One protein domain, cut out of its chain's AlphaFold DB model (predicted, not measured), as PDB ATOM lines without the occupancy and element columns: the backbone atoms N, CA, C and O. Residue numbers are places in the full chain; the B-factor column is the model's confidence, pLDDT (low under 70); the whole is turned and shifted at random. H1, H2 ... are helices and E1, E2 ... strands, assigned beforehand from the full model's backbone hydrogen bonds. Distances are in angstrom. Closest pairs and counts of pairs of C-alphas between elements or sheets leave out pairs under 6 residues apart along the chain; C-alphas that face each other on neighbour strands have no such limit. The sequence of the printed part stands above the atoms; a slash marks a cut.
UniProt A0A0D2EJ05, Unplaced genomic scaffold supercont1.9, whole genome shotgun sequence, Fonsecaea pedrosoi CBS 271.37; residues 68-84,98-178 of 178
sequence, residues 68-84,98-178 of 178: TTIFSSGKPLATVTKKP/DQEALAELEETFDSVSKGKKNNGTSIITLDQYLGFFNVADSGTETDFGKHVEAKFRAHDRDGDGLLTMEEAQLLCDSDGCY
ATOM      1  N   THR A  68     225.486 354.075 189.712       35.12
ATOM      2  CA  THR A  68     224.973 353.014 188.833       35.12
ATOM      3  C   THR A  68     224.311 353.663 187.627       35.12
ATOM      4  O   THR A  68     223.264 354.294 187.750       35.12
ATOM      5  N   THR A  69     224.930 353.528 186.457       36.12
ATOM      6  CA  THR A  69     224.368 354.024 185.197       36.12
ATOM      7  C   THR A  69     223.430 352.977 184.605       36.12
ATOM      8  O   THR A  69     223.844 351.862 184.290       36.12
ATOM      9  N   ILE A  70     222.162 353.337 184.443       34.90
ATOM     10  CA  ILE A  70     221.165 352.546 183.725       34.90
ATOM     11  C   ILE A  70     221.320 352.868 182.240       34.90
ATOM     12  O   ILE A  70     221.331 354.038 181.863       34.90
ATOM     13  N   PHE A  71     221.442 351.850 181.390       37.64
ATOM     14  CA  PHE A  71     221.581 352.016 179.942       37.64
ATOM     15  C   PHE A  71     220.333 351.510 179.210       37.64
ATOM     16  O   PHE A  71     219.824 350.440 179.534       37.64
ATOM     17  N   SER A  72     219.902 352.223 178.167       32.42
ATOM     18  CA  SER A  72     218.999 351.699 177.132       32.42
ATOM     19  C   SER A  72     219.664 351.839 175.773       32.42
ATOM     20  O   SER A  72     220.162 352.908 175.418       32.42
ATOM     21  N   SER A  73     219.720 350.747 175.011       44.88
ATOM     22  CA  SER A  73     220.285 350.727 173.653       44.88
ATOM     23  C   SER A  73     221.702 351.327 173.550       44.88
ATOM     24  O   SER A  73     222.041 351.997 172.575       44.88
ATOM     25  N   GLY A  74     222.531 351.125 174.580       39.88
ATOM     26  CA  GLY A  74     223.901 351.653 174.638       39.88
ATOM     27  C   GLY A  74     224.017 353.143 174.981       39.88
ATOM     28  O   GLY A  74     225.126 353.672 174.977       39.88
ATOM     29  N   LYS A  75     222.912 353.826 175.308       33.30
ATOM     30  CA  LYS A  75     222.910 355.204 175.818       33.30
ATOM     31  C   LYS A  75     222.580 355.226 177.315       33.30
ATOM     32  O   LYS A  75     221.694 354.481 177.739       33.30
ATOM     33  N   PRO A  76     223.275 356.046 178.121       37.12
ATOM     34  CA  PRO A  76     222.932 356.227 179.525       37.12
ATOM     35  C   PRO A  76     221.546 356.880 179.622       37.12
ATOM     36  O   PRO A  76     221.308 357.921 179.015       37.12
ATOM     37  N   LEU A  77     220.636 356.230 180.344       36.50
ATOM     38  CA  LEU A  77     219.252 356.655 180.547       36.50
ATOM     39  C   LEU A  77     219.085 357.401 181.880       36.50
ATOM     40  O   LEU A  77     218.319 358.354 181.959       36.50
ATOM     41  N   ALA A  78     219.819 356.980 182.913       31.08
ATOM     42  CA  ALA A  78     219.865 357.628 184.222       31.08
ATOM     43  C   ALA A  78     221.114 357.182 184.997       31.08
ATOM     44  O   ALA A  78     221.630 356.085 184.770       31.08
ATOM     45  N   THR A  79     221.580 358.009 185.932       31.77
ATOM     46  CA  THR A  79     222.693 357.680 186.830       31.77
ATOM     47  C   THR A  79     222.202 357.762 188.268       31.77
ATOM     48  O   THR A  79     221.964 358.847 188.784       31.77
ATOM     49  N   VAL A  80     222.061 356.615 188.930       35.38
ATOM     50  CA  VAL A  80     221.656 356.550 190.338       35.38
ATOM     51  C   VAL A  80     222.902 356.698 191.201       35.38
ATOM     52  O   VAL A  80     223.787 355.842 191.162       35.38
ATOM     53  N   THR A  81     222.977 357.773 191.983       31.83
ATOM     54  CA  THR A  81     224.105 358.025 192.891       31.83
ATOM     55  C   THR A  81     223.650 357.783 194.326       31.83
ATOM     56  O   THR A  81     222.660 358.368 194.759       31.83
ATOM     57  N   LYS A  82     224.370 356.957 195.097       33.39
ATOM     58  CA  LYS A  82     224.138 356.815 196.546       33.39
ATOM     59  C   LYS A  82     224.606 358.082 197.278       33.39
ATOM     60  O   LYS A  82     225.678 358.102 197.870       33.39
ATOM     61  N   LYS A  83     223.832 359.171 197.223       36.20
ATOM     62  CA  LYS A  83     224.083 360.363 198.052       36.20
ATOM     63  C   LYS A  83     223.649 360.081 199.504       36.20
ATOM     64  O   LYS A  83     222.596 359.477 199.711       36.20
ATOM     65  N   PRO A  84     224.397 360.547 200.522       32.82
ATOM     66  CA  PRO A  84     223.887 360.646 201.885       32.82
ATOM     67  C   PRO A  84     222.633 361.529 201.900       32.82
ATOM     68  O   PRO A  84     222.642 362.659 201.411       32.82
ATOM     69  N   ASP A  98     199.729 376.880 196.671       55.45
ATOM     70  CA  ASP A  98     198.536 377.435 197.289       55.45
ATOM     71  C   ASP A  98     197.667 376.280 197.819       55.45
ATOM     72  O   ASP A  98     197.843 375.103 197.487       55.45
ATOM     73  N   GLN A  99     196.764 376.605 198.738       65.92
ATOM     74  CA  GLN A  99     195.891 375.610 199.358       65.92
ATOM     75  C   GLN A  99     195.076 374.829 198.307       65.92
ATOM     76  O   GLN A  99     194.719 373.679 198.544       65.92
ATOM     77  N   GLU A 100     194.836 375.440 197.146       69.55
ATOM     78  CA  GLU A 100     194.181 374.841 195.985       69.55
ATOM     79  C   GLU A 100     195.040 373.736 195.355       69.55
ATOM     80  O   GLU A 100     194.594 372.596 195.283       69.55
ATOM     81  N   ALA A 101     196.307 373.995 195.032       64.81
ATOM     82  CA  ALA A 101     197.190 372.990 194.444       64.81
ATOM     83  C   ALA A 101     197.522 371.828 195.398       64.81
ATOM     84  O   ALA A 101     197.881 370.738 194.939       64.81
ATOM     85  N   LEU A 102     197.457 372.041 196.721       69.63
ATOM     86  CA  LEU A 102     197.516 370.941 197.694       69.63
ATOM     87  C   LEU A 102     196.231 370.112 197.675       69.63
ATOM     88  O   LEU A 102     196.327 368.891 197.635       69.63
ATOM     89  N   ALA A 103     195.062 370.757 197.649       74.14
ATOM     90  CA  ALA A 103     193.777 370.065 197.570       74.14
ATOM     91  C   ALA A 103     193.642 369.251 196.272       74.14
ATOM     92  O   ALA A 103     193.201 368.108 196.316       74.14
ATOM     93  N   GLU A 104     194.097 369.783 195.135       76.16
ATOM     94  CA  GLU A 104     194.136 369.053 193.860       76.16
ATOM     95  C   GLU A 104     195.071 367.842 193.912       76.16
ATOM     96  O   GLU A 104     194.757 366.777 193.368       76.16
ATOM     97  N   LEU A 105     196.233 367.978 194.569       79.14
ATOM     98  CA  LEU A 105     197.132 366.844 194.762       79.14
ATOM     99  C   LEU A 105     196.485 365.787 195.662       79.14
ATOM    100  O   LEU A 105     196.590 364.607 195.344       79.14
ATOM    101  N   GLU A 106     195.829 366.189 196.752       79.47
ATOM    102  CA  GLU A 106     195.119 365.277 197.661       79.47
ATOM    103  C   GLU A 106     193.991 364.542 196.930       79.47
ATOM    104  O   GLU A 106     193.913 363.318 196.999       79.47
ATOM    105  N   GLU A 107     193.178 365.254 196.149       81.07
ATOM    106  CA  GLU A 107     192.108 364.667 195.338       81.07
ATOM    107  C   GLU A 107     192.662 363.678 194.302       81.07
ATOM    108  O   GLU A 107     192.153 362.563 194.151       81.07
ATOM    109  N   THR A 108     193.744 364.055 193.617       85.06
ATOM    110  CA  THR A 108     194.426 363.176 192.659       85.06
ATOM    111  C   THR A 108     194.973 361.939 193.365       85.06
ATOM    112  O   THR A 108     194.787 360.819 192.886       85.06
ATOM    113  N   PHE A 109     195.618 362.117 194.517       87.10
ATOM    114  CA  PHE A 109     196.186 361.028 195.297       87.10
ATOM    115  C   PHE A 109     195.098 360.049 195.745       87.10
ATOM    116  O   PHE A 109     195.225 358.844 195.527       87.10
ATOM    117  N   ASP A 110     193.990 360.549 196.293       86.86
ATOM    118  CA  ASP A 110     192.864 359.728 196.731       86.86
ATOM    119  C   ASP A 110     192.223 358.970 195.561       86.86
ATOM    120  O   ASP A 110     191.962 357.766 195.674       86.86
ATOM    121  N   SER A 111     192.057 359.630 194.412       87.38
ATOM    122  CA  SER A 111     191.551 359.019 193.179       87.38
ATOM    123  C   SER A 111     192.434 357.854 192.708       87.38
ATOM    124  O   SER A 111     191.943 356.746 192.463       87.38
ATOM    125  N   VAL A 112     193.755 358.055 192.655       88.21
ATOM    126  CA  VAL A 112     194.718 357.029 192.215       88.21
ATOM    127  C   VAL A 112     194.867 355.910 193.248       88.21
ATOM    128  O   VAL A 112     194.950 354.734 192.880       88.21
ATOM    129  N   SER A 113     194.831 356.242 194.543       90.02
ATOM    130  CA  SER A 113     194.920 355.268 195.637       90.02
ATOM    131  C   SER A 113     193.765 354.268 195.620       90.02
ATOM    132  O   SER A 113     193.898 353.167 196.160       90.02
ATOM    133  N   LYS A 114     192.617 354.627 195.020       90.59
ATOM    134  CA  LYS A 114     191.373 353.839 195.034       90.59
ATOM    135  C   LYS A 114     190.988 353.387 196.455       90.59
ATOM    136  O   LYS A 114     190.467 352.289 196.644       90.59
ATOM    137  N   GLY A 115     191.295 354.211 197.464       88.99
ATOM    138  CA  GLY A 115     191.035 353.931 198.880       88.99
ATOM    139  C   GLY A 115     191.961 352.889 199.522       88.99
ATOM    140  O   GLY A 115     191.661 352.396 200.613       88.99
ATOM    141  N   LYS A 116     193.069 352.521 198.868       88.90
ATOM    142  CA  LYS A 116     194.033 351.551 199.395       88.90
ATOM    143  C   LYS A 116     194.813 352.154 200.561       88.90
ATOM    144  O   LYS A 116     195.286 353.286 200.491       88.90
ATOM    145  N   LYS A 117     194.952 351.379 201.638       89.16
ATOM    146  CA  LYS A 117     195.638 351.801 202.863       89.16
ATOM    147  C   LYS A 117     196.660 350.773 203.326       89.16
ATOM    148  O   LYS A 117     196.407 349.573 203.231       89.16
ATOM    149  N   ASN A 118     197.761 351.254 203.890       84.79
ATOM    150  CA  ASN A 118     198.755 350.472 204.614       84.79
ATOM    151  C   ASN A 118     198.896 351.058 206.026       84.79
ATOM    152  O   ASN A 118     199.135 352.251 206.176       84.79
ATOM    153  N   ASN A 119     198.664 350.255 207.068       84.48
ATOM    154  CA  ASN A 119     198.653 350.710 208.471       84.48
ATOM    155  C   ASN A 119     197.791 351.961 208.757       84.48
ATOM    156  O   ASN A 119     198.086 352.745 209.653       84.48
ATOM    157  N   GLY A 120     196.694 352.138 208.012       83.02
ATOM    158  CA  GLY A 120     195.785 353.282 208.155       83.02
ATOM    159  C   GLY A 120     196.141 354.502 207.299       83.02
ATOM    160  O   GLY A 120     195.277 355.362 207.122       83.02
ATOM    161  N   THR A 121     197.334 354.538 206.705       86.29
ATOM    162  CA  THR A 121     197.795 355.584 205.779       86.29
ATOM    163  C   THR A 121     197.383 355.245 204.349       86.29
ATOM    164  O   THR A 121     197.527 354.095 203.929       86.29
ATOM    165  N   SER A 122     196.846 356.212 203.602       86.50
ATOM    166  CA  SER A 122     196.526 356.033 202.178       86.50
ATOM    167  C   SER A 122     197.807 355.858 201.360       86.50
ATOM    168  O   SER A 122     198.786 356.565 201.590       86.50
ATOM    169  N   ILE A 123     197.795 354.915 200.419       91.68
ATOM    170  CA  ILE A 123     198.963 354.561 199.605       91.68
ATOM    171  C   ILE A 123     198.608 354.391 198.127       91.68
ATOM    172  O   ILE A 123     197.510 353.946 197.784       91.68
ATOM    173  N   ILE A 124     199.578 354.649 197.256       89.28
ATOM    174  CA  ILE A 124     199.539 354.305 195.834       89.28
ATOM    175  C   ILE A 124     200.565 353.204 195.569       89.28
ATOM    176  O   ILE A 124     201.736 353.330 195.907       89.28
ATOM    177  N   THR A 125     200.135 352.115 194.940       92.62
ATOM    178  CA  THR A 125     201.050 351.075 194.440       92.62
ATOM    179  C   THR A 125     201.575 351.397 193.050       92.62
ATOM    180  O   THR A 125     200.940 352.149 192.311       92.62
ATOM    181  N   LEU A 126     202.692 350.774 192.660       89.76
ATOM    182  CA  LEU A 126     203.267 350.936 191.321       89.76
ATOM    183  C   LEU A 126     202.237 350.698 190.202       89.76
ATOM    184  O   LEU A 126     202.140 351.508 189.293       89.76
ATOM    185  N   ASP A 127     201.420 349.649 190.305       90.32
ATOM    186  CA  ASP A 127     200.342 349.356 189.344       90.32
ATOM    187  C   ASP A 127     199.335 350.513 189.211       90.32
ATOM    188  O   ASP A 127     198.998 350.950 188.112       90.32
ATOM    189  N   GLN A 128     198.907 351.086 190.339       88.91
ATOM    190  CA  GLN A 128     197.992 352.230 190.346       88.91
ATOM    191  C   GLN A 128     198.639 353.476 189.735       88.91
ATOM    192  O   GLN A 128     197.981 354.206 188.993       88.91
ATOM    193  N   TYR A 129     199.922 353.700 190.017       88.09
ATOM    194  CA  TYR A 129     200.696 354.800 189.454       88.09
ATOM    195  C   TYR A 129     200.863 354.657 187.936       88.09
ATOM    196  O   TYR A 129     200.582 355.592 187.191       88.09
ATOM    197  N   LEU A 130     201.245 353.470 187.460       84.17
ATOM    198  CA  LEU A 130     201.340 353.145 186.036       84.17
ATOM    199  C   LEU A 130     199.989 353.334 185.337       84.17
ATOM    200  O   LEU A 130     199.922 353.983 184.292       84.17
ATOM    201  N   GLY A 131     198.905 352.860 185.955       82.53
ATOM    202  CA  GLY A 131     197.544 353.037 185.456       82.53
ATOM    203  C   GLY A 131     197.121 354.503 185.341       82.53
ATOM    204  O   GLY A 131     196.467 354.865 184.366       82.53
ATOM    205  N   PHE A 132     197.532 355.367 186.277       85.70
ATOM    206  CA  PHE A 132     197.284 356.812 186.190       85.70
ATOM    207  C   PHE A 132     197.957 357.444 184.963       85.70
ATOM    208  O   PHE A 132     197.349 358.266 184.282       85.70
ATOM    209  N   PHE A 133     199.169 357.001 184.618       81.31
ATOM    210  CA  PHE A 133     199.872 357.413 183.395       81.31
ATOM    211  C   PHE A 133     199.474 356.602 182.150       81.31
ATOM    212  O   PHE A 133     200.107 356.738 181.104       81.31
ATOM    213  N   ASN A 134     198.425 355.776 182.239       84.34
ATOM    214  CA  ASN A 134     197.940 354.918 181.158       84.34
ATOM    215  C   ASN A 134     199.022 353.968 180.597       84.34
ATOM    216  O   ASN A 134     199.041 353.644 179.407       84.34
ATOM    217  N   VAL A 135     199.943 353.518 181.455       76.13
ATOM    218  CA  VAL A 135     200.913 352.472 181.128       76.13
ATOM    219  C   VAL A 135     200.240 351.125 181.356       76.13
ATOM    220  O   VAL A 135     200.003 350.722 182.490       76.13
ATOM    221  N   ALA A 136     199.910 350.432 180.267       80.43
ATOM    222  CA  ALA A 136     199.426 349.055 180.334       80.43
ATOM    223  C   ALA A 136     200.528 348.104 180.839       80.43
ATOM    224  O   ALA A 136     201.711 348.422 180.733       80.43
ATOM    225  N   ASP A 137     200.159 346.897 181.277       74.77
ATOM    226  CA  ASP A 137     201.113 345.878 181.754       74.77
ATOM    227  C   ASP A 137     202.241 345.589 180.747       74.77
ATOM    228  O   ASP A 137     203.401 345.428 181.121       74.77
ATOM    229  N   SER A 138     201.920 345.583 179.448       73.41
ATOM    230  CA  SER A 138     202.890 345.413 178.354       73.41
ATOM    231  C   SER A 138     203.709 346.673 178.046       73.41
ATOM    232  O   SER A 138     204.706 346.607 177.327       73.41
ATOM    233  N   GLY A 139     203.278 347.826 178.558       69.07
ATOM    234  CA  GLY A 139     203.883 349.135 178.356       69.07
ATOM    235  C   GLY A 139     205.064 349.416 179.281       69.07
ATOM    236  O   GLY A 139     205.852 350.306 178.973       69.07
ATOM    237  N   THR A 140     205.234 348.654 180.363       72.70
ATOM    238  CA  THR A 140     206.350 348.804 181.320       72.70
ATOM    239  C   THR A 140     207.722 348.648 180.666       72.70
ATOM    240  O   THR A 140     208.673 349.312 181.058       72.70
ATOM    241  N   GLU A 141     207.819 347.861 179.591       78.22
ATOM    242  CA  GLU A 141     209.065 347.670 178.841       78.22
ATOM    243  C   GLU A 141     209.382 348.784 177.832       78.22
ATOM    244  O   GLU A 141     210.505 348.847 177.316       78.22
ATOM    245  N   THR A 142     208.420 349.670 177.551       75.09
ATOM    246  CA  THR A 142     208.631 350.836 176.681       75.09
ATOM    247  C   THR A 142     209.468 351.896 177.392       75.09
ATOM    248  O   THR A 142     209.475 351.966 178.619       75.09
ATOM    249  N   ASP A 143     210.140 352.768 176.636       76.77
ATOM    250  CA  ASP A 143     210.900 353.879 177.226       76.77
ATOM    251  C   ASP A 143     210.008 354.768 178.116       76.77
ATOM    252  O   ASP A 143     210.440 355.212 179.178       76.77
ATOM    253  N   PHE A 144     208.737 354.957 177.735       74.46
ATOM    254  CA  PHE A 144     207.756 355.677 178.548       74.46
ATOM    255  C   PHE A 144     207.421 354.933 179.847       74.46
ATOM    256  O   PHE A 144     207.479 355.529 180.918       74.46
ATOM    257  N   GLY A 145     207.132 353.630 179.781       68.80
ATOM    258  CA  GLY A 145     206.855 352.821 180.972       68.80
ATOM    259  C   GLY A 145     208.026 352.802 181.952       68.80
ATOM    260  O   GLY A 145     207.828 353.038 183.142       68.80
ATOM    261  N   LYS A 146     209.253 352.650 181.442       76.49
ATOM    262  CA  LYS A 146     210.494 352.730 182.230       76.49
ATOM    263  C   LYS A 146     210.688 354.099 182.864       76.49
ATOM    264  O   LYS A 146     211.142 354.184 184.001       76.49
ATOM    265  N   HIS A 147     210.333 355.171 182.156       75.11
ATOM    266  CA  HIS A 147     210.387 356.525 182.700       75.11
ATOM    267  C   HIS A 147     209.365 356.736 183.827       75.11
ATOM    268  O   HIS A 147     209.714 357.272 184.878       75.11
ATOM    269  N   VAL A 148     208.122 356.276 183.652       74.62
ATOM    270  CA  VAL A 148     207.080 356.360 184.688       74.62
ATOM    271  C   VAL A 148     207.453 355.518 185.911       74.62
ATOM    272  O   VAL A 148     207.313 355.991 187.038       74.62
ATOM    273  N   GLU A 149     207.981 354.309 185.715       77.71
ATOM    274  CA  GLU A 149     208.482 353.479 186.813       77.71
ATOM    275  C   GLU A 149     209.662 354.149 187.527       77.71
ATOM    276  O   GLU A 149     209.666 354.231 188.753       77.71
ATOM    277  N   ALA A 150     210.635 354.696 186.794       79.34
ATOM    278  CA  ALA A 150     211.745 355.432 187.394       79.34
ATOM    279  C   ALA A 150     211.251 356.635 188.212       79.34
ATOM    280  O   ALA A 150     211.775 356.900 189.293       79.34
ATOM    281  N   LYS A 151     210.201 357.321 187.747       78.77
ATOM    282  CA  LYS A 151     209.558 358.405 188.493       78.77
ATOM    283  C   LYS A 151     208.894 357.903 189.774       78.77
ATOM    284  O   LYS A 151     209.070 358.536 190.811       78.77
ATOM    285  N   PHE A 152     208.182 356.776 189.732       82.55
ATOM    286  CA  PHE A 152     207.643 356.137 190.936       82.55
ATOM    287  C   PHE A 152     208.764 355.835 191.935       82.55
ATOM    288  O   PHE A 152     208.685 356.238 193.087       82.55
ATOM    289  N   ARG A 153     209.846 355.201 191.466       83.69
ATOM    290  CA  ARG A 153     211.011 354.839 192.286       83.69
ATOM    291  C   ARG A 153     211.762 356.032 192.847       83.69
ATOM    292  O   ARG A 153     212.383 355.904 193.890       83.69
ATOM    293  N   ALA A 154     211.723 357.170 192.163       79.03
ATOM    294  CA  ALA A 154     212.251 358.395 192.730       79.03
ATOM    295  C   ALA A 154     211.429 358.793 193.966       79.03
ATOM    296  O   ALA A 154     212.030 359.078 195.001       79.03
ATOM    297  N   HIS A 155     210.089 358.804 193.860       79.67
ATOM    298  CA  HIS A 155     209.191 359.237 194.946       79.67
ATOM    299  C   HIS A 155     209.174 358.248 196.119       79.67
ATOM    300  O   HIS A 155     209.079 358.691 197.259       79.67
ATOM    301  N   ASP A 156     209.301 356.947 195.836       84.62
ATOM    302  CA  ASP A 156     209.376 355.816 196.780       84.62
ATOM    303  C   ASP A 156     210.719 355.861 197.523       84.62
ATOM    304  O   ASP A 156     211.686 355.167 197.194       84.62
ATOM    305  N   ARG A 157     210.817 356.800 198.466       74.28
ATOM    306  CA  ARG A 157     212.079 357.220 199.079       74.28
ATOM    307  C   ARG A 157     212.572 356.194 200.088       74.28
ATOM    308  O   ARG A 157     213.785 356.100 200.302       74.28
ATOM    309  N   ASP A 158     211.663 355.487 200.748       81.13
ATOM    310  CA  ASP A 158     212.019 354.406 201.664       81.13
ATOM    311  C   ASP A 158     212.197 353.047 200.958       81.13
ATOM    312  O   ASP A 158     212.844 352.153 201.517       81.13
ATOM    313  N   GLY A 159     211.751 352.933 199.704       85.26
ATOM    314  CA  GLY A 159     211.913 351.750 198.869       85.26
ATOM    315  C   GLY A 159     210.972 350.609 199.255       85.26
ATOM    316  O   GLY A 159     211.270 349.453 198.929       85.26
ATOM    317  N   ASP A 160     209.881 350.891 199.971       87.68
ATOM    318  CA  ASP A 160     208.884 349.895 200.359       87.68
ATOM    319  C   ASP A 160     207.958 349.489 199.192       87.68
ATOM    320  O   ASP A 160     207.261 348.467 199.265       87.68
ATOM    321  N   GLY A 161     208.021 350.215 198.070       89.13
ATOM    322  CA  GLY A 161     207.224 349.964 196.874       89.13
ATOM    323  C   GLY A 161     205.822 350.570 196.923       89.13
ATOM    324  O   GLY A 161     204.972 350.189 196.104       89.13
ATOM    325  N   LEU A 162     205.565 351.482 197.858       89.19
ATOM    326  CA  LEU A 162     204.317 352.193 198.092       89.19
ATOM    327  C   LEU A 162     204.611 353.699 198.127       89.19
ATOM    328  O   LEU A 162     205.603 354.135 198.682       89.19
ATOM    329  N   LEU A 163     203.731 354.516 197.548       87.63
ATOM    330  CA  LEU A 163     203.819 355.970 197.689       87.63
ATOM    331  C   LEU A 163     202.808 356.467 198.702       87.63
ATOM    332  O   LEU A 163     201.602 356.252 198.542       87.63
ATOM    333  N   THR A 164     203.301 357.179 199.703       88.46
ATOM    334  CA  THR A 164     202.512 357.993 200.631       88.46
ATOM    335  C   THR A 164     202.225 359.383 200.057       88.46
ATOM    336  O   THR A 164     202.827 359.811 199.068       88.46
ATOM    337  N   MET A 165     201.294 360.119 200.672       82.70
ATOM    338  CA  MET A 165     200.997 361.499 200.266       82.70
ATOM    339  C   MET A 165     202.218 362.404 200.466       82.70
ATOM    340  O   MET A 165     202.505 363.274 199.646       82.70
ATOM    341  N   GLU A 166     202.969 362.180 201.542       82.26
ATOM    342  CA  GLU A 166     204.209 362.887 201.837       82.26
ATOM    343  C   GLU A 166     205.270 362.661 200.758       82.26
ATOM    344  O   GLU A 166     205.968 363.605 200.394       82.26
ATOM    345  N   GLU A 167     205.367 361.443 200.226       82.78
ATOM    346  CA  GLU A 167     206.274 361.097 199.127       82.78
ATOM    347  C   GLU A 167     205.806 361.658 197.787       82.78
ATOM    348  O   GLU A 167     206.607 362.213 197.041       82.78
ATOM    349  N   ALA A 168     204.503 361.603 197.501       81.54
ATOM    350  CA  ALA A 168     203.917 362.177 196.288       81.54
ATOM    351  C   ALA A 168     204.060 363.712 196.211       81.54
ATOM    352  O   ALA A 168     203.990 364.293 195.128       81.54
ATOM    353  N   GLN A 169     204.252 364.376 197.355       73.22
ATOM    354  CA  GLN A 169     204.528 365.811 197.443       73.22
ATOM    355  C   GLN A 169     205.987 366.181 197.159       73.22
ATOM    356  O   GLN A 169     206.266 367.377 197.000       73.22
ATOM    357  N   LEU A 170     206.908 365.211 197.154       67.13
ATOM    358  CA  LEU A 170     208.326 365.494 196.982       67.13
ATOM    359  C   LEU A 170     208.602 366.051 195.587       67.13
ATOM    360  O   LEU A 170     208.032 365.636 194.579       67.13
ATOM    361  N   LEU A 171     209.522 367.008 195.548       61.43
ATOM    362  CA  LEU A 171     210.082 367.500 194.305       61.43
ATOM    363  C   LEU A 171     211.164 366.526 193.849       61.43
ATOM    364  O   LEU A 171     212.206 366.385 194.491       61.43
ATOM    365  N   CYS A 172     210.893 365.865 192.734       57.96
ATOM    366  CA  CYS A 172     211.758 364.836 192.187       57.96
ATOM    367  C   CYS A 172     212.391 365.314 190.890       57.96
ATOM    368  O   CYS A 172     211.685 365.736 189.972       57.96
ATOM    369  N   ASP A 173     213.715 365.228 190.817       50.75
ATOM    370  CA  ASP A 173     214.477 365.426 189.591       50.75
ATOM    371  C   ASP A 173     215.128 364.107 189.137       50.75
ATOM    372  O   ASP A 173     214.836 363.024 189.648       50.75
ATOM    373  N   SER A 174     215.997 364.186 188.129       42.03
ATOM    374  CA  SER A 174     216.727 363.028 187.600       42.03
ATOM    375  C   SER A 174     217.696 362.381 188.598       42.03
ATOM    376  O   SER A 174     218.121 361.250 188.368       42.03
ATOM    377  N   ASP A 175     218.060 363.081 189.674       41.78
ATOM    378  CA  ASP A 175     218.949 362.608 190.735       41.78
ATOM    379  C   ASP A 175     218.173 361.992 191.919       41.78
ATOM    380  O   ASP A 175     218.800 361.432 192.823       41.78
ATOM    381  N   GLY A 176     216.835 362.073 191.922       44.17
ATOM    382  CA  GLY A 176     215.949 361.533 192.956       44.17
ATOM    383  C   GLY A 176     215.012 362.587 193.552       44.17
ATOM    384  O   GLY A 176     214.904 363.708 193.062       44.17
ATOM    385  N   CYS A 177     214.309 362.218 194.620       52.09
ATOM    386  CA  CYS A 177     213.451 363.140 195.361       52.09
ATOM    387  C   CYS A 177     214.166 363.678 196.597       52.09
ATOM    388  O   CYS A 177     214.799 362.916 197.338       52.09
ATOM    389  N   TYR A 178     214.064 364.986 196.820       45.71
ATOM    390  CA  TYR A 178     214.677 365.671 197.963       45.71
ATOM    391  C   TYR A 178     213.663 365.933 199.068       45.71
ATOM    392  O   TYR A 178     212.498 366.221 198.726       45.71
TER     393      TYR A 178
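This is residues 68 to 84 and 98 to 178 of the 178 residues of an uncharacterized protein of Fonsecaea pedrosoi CBS 271.37 (UniProt A0A0D2EJ05). A small antiparallel hairpin, E1 and E2, lies at one end, next to a group of four helices in which H3 is nearest the hairpin, H2 packs on H3 and H1, and short H4 lies between H1 and H3. H1 is at the far end from the hairpin, steeply tilted to H2. The printed part has 98 residues, in the order E1 E2 H1 H2 H3 H4; the class is mixed, helices and strands. It is compact, with a radius of gyration of the C-alphas of 14.4 A, and spans 42 by 35 by 28 A.

E1 is residues 68 to 72, starting at C-alpha 68 (224.973, 353.014, 188.833), and E2 is residues 75 to 81, 17.3 A long. H3 is residues 143 to 155, 18.6 A; H2 is residues 126 to 132. H1 is residues 99 to 113, 20.7 A, and H4, residues 165 to 168, ends at C-alpha 168 (203.917, 362.177, 196.288).

E1 and E2 form a hairpin, with N 70 and O 78 at 2.8 A, within hydrogen-bond range. E2 and H3 are near each other. H3 touches H2 at Val 148 and Leu 130, their closest C-alphas, 6.7 A apart, at a steep tilt of 62 degrees, opposite ways. H1 touches H2 with residues 112 to 113 alone; the closest C-alphas, of Val 112 and Gln 128, are 6.1 A apart. H4 only just touches H1, with 3 pairs of C-alphas within 8 A, the closest being those of Phe 109 and Met 165, 6.9 A. Every O i to N i+4 pair is within hydrogen-bond range in H1, H2 and H3; H4 is too short for one.

The C-alphas of Gly 74 and Gln 99, the two farthest apart, are 44.4 A apart. Residues 85 to 97 are not printed, and C-alphas 84 and 98 are 30.8 A apart across the cut. The link H1 to H2 is long. Confidence is under 70 at, among others, residues 68 to 84, 98 to 102 and 170 to 178.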